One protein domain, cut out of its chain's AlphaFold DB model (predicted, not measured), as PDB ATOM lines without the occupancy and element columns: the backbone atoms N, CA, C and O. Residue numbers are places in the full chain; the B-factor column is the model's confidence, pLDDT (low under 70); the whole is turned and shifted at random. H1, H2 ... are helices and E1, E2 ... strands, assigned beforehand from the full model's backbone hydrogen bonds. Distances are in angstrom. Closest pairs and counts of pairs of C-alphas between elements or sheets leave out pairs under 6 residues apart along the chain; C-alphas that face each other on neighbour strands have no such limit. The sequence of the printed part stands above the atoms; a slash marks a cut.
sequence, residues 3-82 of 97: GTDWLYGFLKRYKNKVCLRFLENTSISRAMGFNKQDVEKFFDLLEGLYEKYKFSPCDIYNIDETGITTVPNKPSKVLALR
ATOM      1  N   GLY A   3     190.970 163.493 196.376       75.25
ATOM      2  CA  GLY A   3     191.553 164.654 195.688       75.25
ATOM      3  C   GLY A   3     191.911 165.832 196.605       75.25
ATOM      4  O   GLY A   3     192.989 166.412 196.473       75.25
ATOM      5  N   THR A   4     191.052 166.168 197.572       80.69
ATOM      6  CA  THR A   4     191.257 167.329 198.459       80.69
ATOM      7  C   THR A   4     192.442 167.130 199.394       80.69
ATOM      8  O   THR A   4     193.288 168.015 199.514       80.69
ATOM      9  N   ASP A   5     192.562 165.953 200.006       83.56
ATOM     10  CA  ASP A   5     193.648 165.656 200.950       83.56
ATOM     11  C   ASP A   5     195.008 165.628 200.247       83.56
ATOM     12  O   ASP A   5     196.008 166.141 200.762       83.56
ATOM     13  N   TRP A   6     195.036 165.097 199.022       83.81
ATOM     14  CA  TRP A   6     196.221 165.130 198.177       83.81
ATOM     15  C   TRP A   6     196.622 166.565 197.821       83.81
ATOM     16  O   TRP A   6     197.798 166.914 197.963       83.81
ATOM     17  N   LEU A   7     195.661 167.412 197.433       80.25
ATOM     18  CA  LEU A   7     195.901 168.816 197.090       80.25
ATOM     19  C   LEU A   7     196.458 169.600 198.285       80.25
ATOM     20  O   LEU A   7     197.480 170.277 198.159       80.25
ATOM     21  N   TYR A   8     195.849 169.472 199.465       83.12
ATOM     22  CA  TYR A   8     196.355 170.113 200.681       83.12
ATOM     23  C   TYR A   8     197.746 169.594 201.064       83.12
ATOM     24  O   TYR A   8     198.627 170.384 201.419       83.12
ATOM     25  N   GLY A   9     197.987 168.286 200.931       85.19
ATOM     26  CA  GLY A   9     199.305 167.688 201.134       85.19
ATOM     27  C   GLY A   9     200.357 168.232 200.162       85.19
ATOM     28  O   GLY A   9     201.477 168.548 200.570       85.19
ATOM     29  N   PHE A  10     200.002 168.397 198.889       84.19
ATOM     30  CA  PHE A  10     200.865 168.977 197.862       84.19
ATOM     31  C   PHE A  10     201.197 170.446 198.162       84.19
ATOM     32  O   PHE A  10     202.374 170.809 198.224       84.19
ATOM     33  N   LEU A  11     200.190 171.276 198.451       83.25
ATOM     34  CA  LEU A  11     200.387 172.687 198.801       83.25
ATOM     35  C   LEU A  11     201.241 172.858 200.061       83.25
ATOM     36  O   LEU A  11     202.077 173.760 200.120       83.25
ATOM     37  N   LYS A  12     201.089 171.969 201.050       85.00
ATOM     38  CA  LYS A  12     201.906 171.973 202.270       85.00
ATOM     39  C   LYS A  12     203.373 171.651 201.978       85.00
ATOM     40  O   LYS A  12     204.250 172.357 202.472       85.00
ATOM     41  N   ARG A  13     203.648 170.636 201.150       89.19
ATOM     42  CA  ARG A  13     205.019 170.241 200.763       89.19
ATOM     43  C   ARG A  13     205.738 171.318 199.953       89.19
ATOM     44  O   ARG A  13     206.934 171.528 200.131       89.19
ATOM     45  N   TYR A  14     205.010 172.024 199.091       85.44
ATOM     46  CA  TYR A  14     205.586 172.992 198.157       85.44
ATOM     47  C   TYR A  14     205.281 174.454 198.510       85.44
ATOM     48  O   TYR A  14     205.474 175.326 197.667       85.44
ATOM     49  N   LYS A  15     204.889 174.765 199.755       81.69
ATOM     50  CA  LYS A  15     204.465 176.111 200.205       81.69
ATOM     51  C   LYS A  15     205.433 177.243 199.825       81.69
ATOM     52  O   LYS A  15     205.006 178.359 199.534       81.69
ATOM     53  N   ASN A  16     206.734 176.959 199.809       82.88
ATOM     54  CA  ASN A  16     207.776 177.937 199.479       82.88
ATOM     55  C   ASN A  16     208.066 178.039 197.972       82.88
ATOM     56  O   ASN A  16     208.710 178.992 197.546       82.88
ATOM     57  N   LYS A  17     207.586 177.081 197.172       81.50
ATOM     58  CA  LYS A  17     207.822 176.984 195.726       81.50
ATOM     59  C   LYS A  17     206.592 177.325 194.890       81.50
ATOM     60  O   LYS A  17     206.765 177.817 193.782       81.50
ATOM     61  N   VAL A  18     205.378 177.100 195.397       82.19
ATOM     62  CA  VAL A  18     204.122 177.379 194.682       82.19
ATOM     63  C   VAL A  18     203.272 178.426 195.398       82.19
ATOM     64  O   VAL A  18     203.344 178.588 196.615       82.19
ATOM     65  N   CYS A  19     202.476 179.163 194.633       77.00
ATOM     66  CA  CYS A  19     201.531 180.164 195.113       77.00
ATOM     67  C   CYS A  19     200.268 180.159 194.246       77.00
ATOM     68  O   CYS A  19     200.323 179.836 193.060       77.00
ATOM     69  N   LEU A  20     199.135 180.509 194.853       76.31
ATOM     70  CA  LEU A  20     197.870 180.696 194.150       76.31
ATOM     71  C   LEU A  20     197.840 182.118 193.585       76.31
ATOM     72  O   LEU A  20     198.070 183.069 194.334       76.31
ATOM     73  N   ARG A  21     197.586 182.268 192.285       70.25
ATOM     74  CA  ARG A  21     197.534 183.577 191.618       70.25
ATOM     75  C   ARG A  21     196.243 183.747 190.836       70.25
ATOM     76  O   ARG A  21     195.672 182.772 190.354       70.25
ATOM     77  N   PHE A  22     195.821 184.997 190.709       67.94
ATOM     78  CA  PHE A  22     194.824 185.400 189.729       67.94
ATOM     79  C   PHE A  22     195.526 185.626 188.394       67.94
ATOM     80  O   PHE A  22     196.611 186.212 188.360       67.94
ATOM     81  N   LEU A  23     194.933 185.131 187.313       64.75
ATOM     82  CA  LEU A  23     195.402 185.436 185.967       64.75
ATOM     83  C   LEU A  23     195.143 186.919 185.681       64.75
ATOM     84  O   LEU A  23     194.044 187.415 185.931       64.75
ATOM     85  N   GLU A  24     196.156 187.630 185.184       61.75
ATOM     86  CA  GLU A  24     195.953 188.982 184.670       61.75
ATOM     87  C   GLU A  24     195.087 188.907 183.408       61.75
ATOM     88  O   GLU A  24     195.325 188.089 182.520       61.75
ATOM     89  N   ASN A  25     194.079 189.778 183.324       60.62
ATOM     90  CA  ASN A  25     193.095 189.792 182.234       60.62
ATOM     91  C   ASN A  25     193.668 190.243 180.876       60.62
ATOM     92  O   ASN A  25     192.953 190.288 179.870       60.62
ATOM     93  N   THR A  26     194.947 190.603 180.831       61.59
ATOM     94  CA  THR A  26     195.627 191.029 179.613       61.59
ATOM     95  C   THR A  26     196.279 189.814 178.972       61.59
ATOM     96  O   THR A  26     197.288 189.308 179.460       61.59
ATOM     97  N   SER A  27     195.716 189.331 177.861       67.75
ATOM     98  CA  SER A  27     196.383 188.293 177.077       67.75
ATOM     99  C   SER A  27     197.726 188.822 176.569       67.75
ATOM    100  O   SER A  27     197.840 189.973 176.138       67.75
ATOM    101  N   ILE A  28     198.758 187.980 176.591       63.59
ATOM    102  CA  ILE A  28     200.083 188.343 176.070       63.59
ATOM    103  C   ILE A  28     199.975 188.719 174.587       63.59
ATOM    104  O   ILE A  28     200.645 189.640 174.145       63.59
ATOM    105  N   SER A  29     199.054 188.101 173.843       64.94
ATOM    106  CA  SER A  29     198.724 188.482 172.466       64.94
ATOM    107  C   SER A  29     198.310 189.950 172.333       64.94
ATOM    108  O   SER A  29     198.737 190.606 171.391       64.94
ATOM    109  N   ARG A  30     197.539 190.501 173.285       67.94
ATOM    110  CA  ARG A  30     197.198 191.932 173.293       67.94
ATOM    111  C   ARG A  30     198.434 192.784 173.572       67.94
ATOM    112  O   ARG A  30     198.657 193.759 172.872       67.94
ATOM    113  N   ALA A  31     199.266 192.395 174.538       68.88
ATOM    114  CA  ALA A  31     200.510 193.111 174.826       68.88
ATOM    115  C   ALA A  31     201.510 193.069 173.652       68.88
ATOM    116  O   ALA A  31     202.179 194.061 173.392       68.88
ATOM    117  N   MET A  32     201.590 191.950 172.927       69.94
ATOM    118  CA  MET A  32     202.438 191.792 171.740       69.94
ATOM    119  C   MET A  32     201.883 192.530 170.513       69.94
ATOM    120  O   MET A  32     202.656 193.053 169.712       69.94
ATOM    121  N   GLY A  33     200.556 192.597 170.370       71.19
ATOM    122  CA  GLY A  33     199.893 193.342 169.296       71.19
ATOM    123  C   GLY A  33     199.992 194.863 169.450       71.19
ATOM    124  O   GLY A  33     199.912 195.583 168.463       71.19
ATOM    125  N   PHE A  34     200.233 195.367 170.664       74.88
ATOM    126  CA  PHE A  34     200.549 196.776 170.925       74.88
ATOM    127  C   PHE A  34     202.036 197.077 170.657       74.88
ATOM    128  O   PHE A  34     202.779 197.498 171.545       74.88
ATOM    129  N   ASN A  35     202.493 196.841 169.427       86.50
ATOM    130  CA  ASN A  35     203.845 197.201 169.001       86.50
ATOM    131  C   ASN A  35     203.837 198.458 168.120       86.50
ATOM    132  O   ASN A  35     202.838 198.801 167.492       86.50
ATOM    133  N   LYS A  36     204.981 199.150 168.075       89.56
ATOM    134  CA  LYS A  36     205.126 200.423 167.357       89.56
ATOM    135  C   LYS A  36     204.756 200.308 165.874       89.56
ATOM    136  O   LYS A  36     204.060 201.174 165.369       89.56
ATOM    137  N   GLN A  37     205.182 199.236 165.208       91.00
ATOM    138  CA  GLN A  37     204.964 199.055 163.770       91.00
ATOM    139  C   GLN A  37     203.482 198.883 163.433       91.00
ATOM    140  O   GLN A  37     203.006 199.431 162.446       91.00
ATOM    141  N   ASP A  38     202.750 198.118 164.237       87.62
ATOM    142  CA  ASP A  38     201.328 197.877 164.003       87.62
ATOM    143  C   ASP A  38     200.479 199.098 164.371       87.62
ATOM    144  O   ASP A  38     199.489 199.379 163.696       87.62
ATOM    145  N   VAL A  39     200.908 199.878 165.369       89.69
ATOM    146  CA  VAL A  39     200.307 201.182 165.678       89.69
ATOM    147  C   VAL A  39     200.559 202.188 164.549       89.69
ATOM    148  O   VAL A  39     199.622 202.861 164.134       89.69
ATOM    149  N   GLU A  40     201.780 202.269 164.013       94.50
ATOM    150  CA  GLU A  40     202.108 203.150 162.880       94.50
ATOM    151  C   GLU A  40     201.256 202.812 161.650       94.50
ATOM    152  O   GLU A  40     200.536 203.676 161.158       94.50
ATOM    153  N   LYS A  41     201.203 201.537 161.241       94.06
ATOM    154  CA  LYS A  41     200.356 201.096 160.114       94.06
ATOM    155  C   LYS A  41     198.881 201.446 160.304       94.06
ATOM    156  O   LYS A  41     198.194 201.753 159.332       94.06
ATOM    157  N   PHE A  42     198.369 201.341 161.533       91.88
ATOM    158  CA  PHE A  42     196.987 201.707 161.832       91.88
ATOM    159  C   PHE A  42     196.735 203.193 161.553       91.88
ATOM    160  O   PHE A  42     195.740 203.527 160.910       91.88
ATOM    161  N   PHE A  43     197.637 204.071 161.997       94.31
ATOM    162  CA  PHE A  43     197.501 205.508 161.774       94.31
ATOM    163  C   PHE A  43     197.733 205.909 160.315       94.31
ATOM    164  O   PHE A  43     196.972 206.734 159.821       94.31
ATOM    165  N   ASP A  44     198.661 205.267 159.600       96.50
ATOM    166  CA  ASP A  44     198.863 205.497 158.161       96.50
ATOM    167  C   ASP A  44     197.582 205.194 157.359       96.50
ATOM    168  O   ASP A  44     197.163 205.953 156.482       96.50
ATOM    169  N   LEU A  45     196.915 204.078 157.683       95.38
ATOM    170  CA  LEU A  45     195.635 203.713 157.071       95.38
ATOM    171  C   LEU A  45     194.529 204.702 157.438       95.38
ATOM    172  O   LEU A  45     193.716 205.062 156.586       95.38
ATOM    173  N   LEU A  46     194.484 205.124 158.703       93.25
ATOM    174  CA  LEU A  46     193.495 206.080 159.184       93.25
ATOM    175  C   LEU A  46     193.640 207.422 158.460       93.25
ATOM    176  O   LEU A  46     192.653 207.933 157.937       93.25
ATOM    177  N   GLU A  47     194.857 207.956 158.372       95.12
ATOM    178  CA  GLU A  47     195.160 209.216 157.692       95.12
ATOM    179  C   GLU A  47     194.737 209.170 156.218       95.12
ATOM    180  O   GLU A  47     193.966 210.023 155.776       95.12
ATOM    181  N   GLY A  48     195.100 208.108 155.490       95.50
ATOM    182  CA  GLY A  48     194.691 207.943 154.092       95.50
ATOM    183  C   GLY A  48     193.168 207.875 153.899       95.50
ATOM    184  O   GLY A  48     192.634 208.363 152.897       95.50
ATOM    185  N   LEU A  49     192.430 207.306 154.858       94.25
ATOM    186  CA  LEU A  49     190.965 207.306 154.828       94.25
ATOM    187  C   LEU A  49     190.384 208.697 155.118       94.25
ATOM    188  O   LEU A  49     189.428 209.098 154.450       94.25
ATOM    189  N   TYR A  50     190.964 209.442 156.061       93.88
ATOM    190  CA  TYR A  50     190.554 210.815 156.362       93.88
ATOM    191  C   TYR A  50     190.778 211.756 155.177       93.88
ATOM    192  O   TYR A  50     189.884 212.537 154.853       93.88
ATOM    193  N   GLU A  51     191.913 211.654 154.484       94.12
ATOM    194  CA  GLU A  51     192.181 212.458 153.287       94.12
ATOM    195  C   GLU A  51     191.194 212.152 152.154       94.12
ATOM    196  O   GLU A  51     190.697 213.064 151.482       94.12
ATOM    197  N   LYS A  52     190.878 210.865 151.961       95.12
ATOM    198  CA  LYS A  52     190.013 210.397 150.876       95.12
ATOM    199  C   LYS A  52     188.542 210.746 151.087       95.12
ATOM    200  O   LYS A  52     187.884 211.178 150.142       95.12
ATOM    201  N   TYR A  53     188.015 210.508 152.286       93.50
ATOM    202  CA  TYR A  53     186.577 210.601 152.556       93.50
ATOM    203  C   TYR A  53     186.173 211.856 153.327       93.50
ATOM    204  O   TYR A  53     185.000 212.214 153.289       93.50
ATOM    205  N   LYS A  54     187.124 212.546 153.975       92.19
ATOM    206  CA  LYS A  54     186.895 213.794 154.723       92.19
ATOM    207  C   LYS A  54     185.718 213.688 155.697       92.19
ATOM    208  O   LYS A  54     184.795 214.499 155.645       92.19
ATOM    209  N   PHE A  55     185.756 212.667 156.556       89.25
ATOM    210  CA  PHE A  55     184.707 212.395 157.537       89.25
ATOM    211  C   PHE A  55     184.371 213.646 158.359       89.25
ATOM    212  O   PHE A  55     185.258 214.290 158.924       89.25
ATOM    213  N   SER A  56     183.083 213.978 158.433       89.94
ATOM    214  CA  SER A  56     182.576 214.963 159.383       89.94
ATOM    215  C   SER A  56     182.602 214.363 160.794       89.94
ATOM    216  O   SER A  56     182.480 213.145 160.935       89.94
ATOM    217  N   PRO A  57     182.672 215.172 161.864       85.44
ATOM    218  CA  PRO A  57     182.476 214.677 163.226       85.44
ATOM    219  C   PRO A  57     181.199 213.836 163.405       85.44
ATOM    220  O   PRO A  57     181.181 212.924 164.224       85.44
ATOM    221  N   CYS A  58     180.150 214.106 162.618       88.44
ATOM    222  CA  CYS A  58     178.897 213.345 162.639       88.44
ATOM    223  C   CYS A  58     178.998 211.946 162.001       88.44
ATOM    224  O   CYS A  58     178.095 211.135 162.186       88.44
ATOM    225  N   ASP A  59     180.066 211.667 161.253       86.44
ATOM    226  CA  ASP A  59     180.290 210.390 160.565       86.44
ATOM    227  C   ASP A  59     181.179 209.436 161.381       86.44
ATOM    228  O   ASP A  59     181.413 208.295 160.978       86.44
ATOM    229  N   ILE A  60     181.691 209.899 162.526       87.62
ATOM    230  CA  ILE A  60     182.585 209.137 163.394       87.62
ATOM    231  C   ILE A  60     181.761 208.542 164.531       87.62
ATOM    232  O   ILE A  60     181.348 209.232 165.463       87.62
ATOM    233  N   TYR A  61     181.554 207.232 164.469       85.50
ATOM    234  CA  TYR A  61     180.844 206.478 165.494       85.50
ATOM    235  C   TYR A  61     181.855 205.717 166.347       85.50
ATOM    236  O   TYR A  61     182.661 204.948 165.818       85.50
ATOM    237  N   ASN A  62     181.807 205.903 167.668       81.69
ATOM    238  CA  ASN A  62     182.473 204.974 168.572       81.69
ATOM    239  C   ASN A  62     181.642 203.689 168.599       81.69
ATOM    240  O   ASN A  62     180.492 203.702 169.031       81.69
ATOM    241  N   ILE A  63     182.212 202.605 168.082       74.25
ATOM    242  CA  ILE A  63     181.649 201.262 168.210       74.25
ATOM    243  C   ILE A  63     182.541 200.520 169.204       74.25
ATOM    244  O   ILE A  63     183.270 199.594 168.847       74.25
ATOM    245  N   ASP A  64     182.540 200.973 170.452       66.94
ATOM    246  CA  ASP A  64     182.903 200.117 171.568       66.94
ATOM    247  C   ASP A  64     181.645 199.398 172.073       66.94
ATOM    248  O   ASP A  64     180.522 199.832 171.857       66.94
ATOM    249  N   GLU A  65     181.832 198.227 172.676       54.12
ATOM    250  CA  GLU A  65     180.758 197.349 173.164       54.12
ATOM    251  C   GLU A  65     179.954 196.588 172.094       54.12
ATOM    252  O   GLU A  65     178.730 196.649 171.997       54.12
ATOM    253  N   THR A  66     180.617 195.644 171.426       54.84
ATOM    254  CA  THR A  66     179.997 194.311 171.387       54.84
ATOM    255  C   THR A  66     180.341 193.636 172.710       54.84
ATOM    256  O   THR A  66     181.503 193.336 172.971       54.84
ATOM    257  N   GLY A  67     179.343 193.431 173.577       52.44
ATOM    258  CA  GLY A  67     179.446 192.786 174.899       52.44
ATOM    259  C   GLY A  67     179.873 191.309 174.873       52.44
ATOM    260  O   GLY A  67     179.452 190.513 175.707       52.44
ATOM    261  N   ILE A  68     180.700 190.922 173.904       56.16
ATOM    262  CA  ILE A  68     181.348 189.625 173.795       56.16
ATOM    263  C   ILE A  68     182.709 189.770 174.469       56.16
ATOM    264  O   ILE A  68     183.750 189.960 173.841       56.16
ATOM    265  N   THR A  69     182.703 189.707 175.797       53.88
ATOM    266  CA  THR A  69     183.936 189.589 176.568       53.88
ATOM    267  C   THR A  69     184.583 188.244 176.237       53.88
ATOM    268  O   THR A  69     184.185 187.207 176.761       53.88
ATOM    269  N   THR A  70     185.609 188.248 175.383       55.62
ATOM    270  CA  THR A  70     186.499 187.087 175.165       55.62
ATOM    271  C   THR A  70     187.362 186.778 176.389       55.62
ATOM    272  O   THR A  70     188.060 185.768 176.434       55.62
ATOM    273  N   VAL A  71     187.316 187.659 177.388       56.59
ATOM    274  CA  VAL A  71     188.032 187.537 178.645       56.59
ATOM    275  C   VAL A  71     187.030 187.150 179.736       56.59
ATOM    276  O   VAL A  71     186.058 187.878 179.943       56.59
ATOM    277  N   PRO A  72     187.219 186.023 180.439       59.03
ATOM    278  CA  PRO A  72     186.312 185.626 181.504       59.03
ATOM    279  C   PRO A  72     186.286 186.683 182.619       59.03
ATOM    280  O   PRO A  72     187.318 187.041 183.179       59.03
ATOM    281  N   ASN A  73     185.086 187.137 182.997       57.94
ATOM    282  CA  ASN A  73     184.867 188.115 184.079       57.94
ATOM    283  C   ASN A  73     185.327 187.624 185.464       57.94
ATOM    284  O   ASN A  73     185.401 188.398 186.415       57.94
ATOM    285  N   LYS A  74     185.624 186.328 185.591       62.34
ATOM    286  CA  LYS A  74     186.193 185.721 186.793       62.34
ATOM    287  C   LYS A  74     187.587 185.203 186.447       62.34
ATOM    288  O   LYS A  74     187.676 184.162 185.796       62.34
ATOM    289  N   PRO A  75     188.669 185.877 186.873       61.66
ATOM    290  CA  PRO A  75     190.004 185.333 186.698       61.66
ATOM    291  C   PRO A  75     190.111 184.027 187.494       61.66
ATOM    292  O   PRO A  75     189.951 184.011 188.719       61.66
ATOM    293  N   SER A  76     190.354 182.919 186.794       63.78
ATOM    294  CA  SER A  76     190.578 181.617 187.422       63.78
ATOM    295  C   SER A  76     191.794 181.685 188.345       63.78
ATOM    296  O   SER A  76     192.814 182.300 188.019       63.78
ATOM    297  N   LYS A  77     191.692 181.046 189.514       68.75
ATOM    298  CA  LYS A  77     192.831 180.889 190.420       68.75
ATOM    299  C   LYS A  77     193.700 179.750 189.903       68.75
ATOM    300  O   LYS A  77     193.233 178.618 189.833       68.75
ATOM    301  N   VAL A  78     194.955 180.038 189.581       73.56
ATOM    302  CA  VAL A  78     195.907 179.044 189.065       73.56
ATOM    303  C   VAL A  78     197.047 178.851 190.057       73.56
ATOM    304  O   VAL A  78     197.509 179.802 190.698       73.56
ATOM    305  N   LEU A  79     197.499 177.602 190.208       77.88
ATOM    306  CA  LEU A  79     198.701 177.272 190.968       77.88
ATOM    307  C   LEU A  79     199.942 177.504 190.112       77.88
ATOM    308  O   LEU A  79     200.078 176.955 189.024       77.88
ATOM    309  N   ALA A  80     200.867 178.308 190.629       75.38
ATOM    310  CA  ALA A  80     202.029 178.763 189.886       75.38
ATOM    311  C   ALA A  80     203.294 178.764 190.729       75.38
ATOM    312  O   ALA A  80     203.239 178.916 191.952       75.38
ATOM    313  N   LEU A  81     204.449 178.659 190.071       77.75
ATOM    314  CA  LEU A  81     205.733 178.800 190.747       77.75
ATOM    315  C   LEU A  81     205.892 180.220 191.301       77.75
ATOM    316  O   LEU A  81     205.604 181.222 190.640       77.75
ATOM    317  N   ARG A  82     206.367 180.302 192.540       71.19
ATOM    318  CA  ARG A  82     206.651 181.561 193.220       71.19
ATOM    319  C   ARG A  82     207.733 182.316 192.435       71.19
ATOM    320  O   ARG A  82     208.799 181.769 192.187       71.19
TER     321      ARG A  82
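AT A GLANCE: This is residues 3 to 82 of the 97 residues of an uncharacterized protein of Araneus ventricosus (UniProt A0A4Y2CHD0). Picture a long, open loop with an empty middle, closed at one end by the small two-stranded ribbon of E1 and E2. From the ribbon the backbone goes out through short H2 and long H3, then folds back along residues 54 to 76, which hold no named element, while H1 lies beyond the ribbon at the end away from H3. The printed part has 80 residues with three named helices and two named strands, in the order H1, E1, H2, H3, E2; the sheet order is E1 - E2, antiparallel, and the class is mixed, helices and strands. The whole is extended, with a radius of gyration of the C-alphas of 22.5 A and an outline of 67 by 28 by 15 A, a rod.

HOW THE PARTS SIT: Start at H1, residues 3 to 13, and go to E1, residues 18 to 22: one pair of their C-alphas is within 8 A, those of Leu 11 and Val 18, 7.3 A apart. Beside E1 you find E2, residues 77 to 81, its antiparallel neighbour at 142 degrees between directions. C-alphas 18 and 81 face each other at 4.5 A, and across the pair N 19 and O 80 at 2.8 A and N 78 and O 21 at 2.9 A are within hydrogen-bond range. H1 and E2 are apart. Go on to H2, residues 28 to 33, and H3, residues 36 to 53, which meet only through their link. H2 is apart from H1 and from E2, and H3 is apart from H1 and from E1. In H1, H2 and H3 every O i to N i+4 pair is within hydrogen-bond range.

IN THESE COORDINATES: Find C-alpha 3 at (191.553, 164.654, 195.688); from there H1 runs 15.4 A to C-alpha 13. E1 covers 13.2 A from Val 18 to Phe 22, and H2 covers 8.4 A from Ile 28 to Gly 33. Look next for C-alpha 36 at (205.126, 200.423, 167.357), where the longest helix, H3, begins its 25.8 A to Tyr 53. E2 runs 13.1 A from Lys 77 to C-alpha 81 at (205.733, 178.800, 190.747).

THE WHOLE: The two C-alphas farthest apart are those of Asp 5 and Lys 52, at 67.2 A. Residues 3 to 9, which belong to H1, stand free, and so do residues 28 to 70, of which 28 to 33 belong to H2 and 36 to 53 to H3. The link from H3 to E2 is long, with 23 residues; the other three links are tight. The printed part has no cut. Its mean pLDDT is 78.0, and residues 22 to 32 and 64 to 77 are under 70.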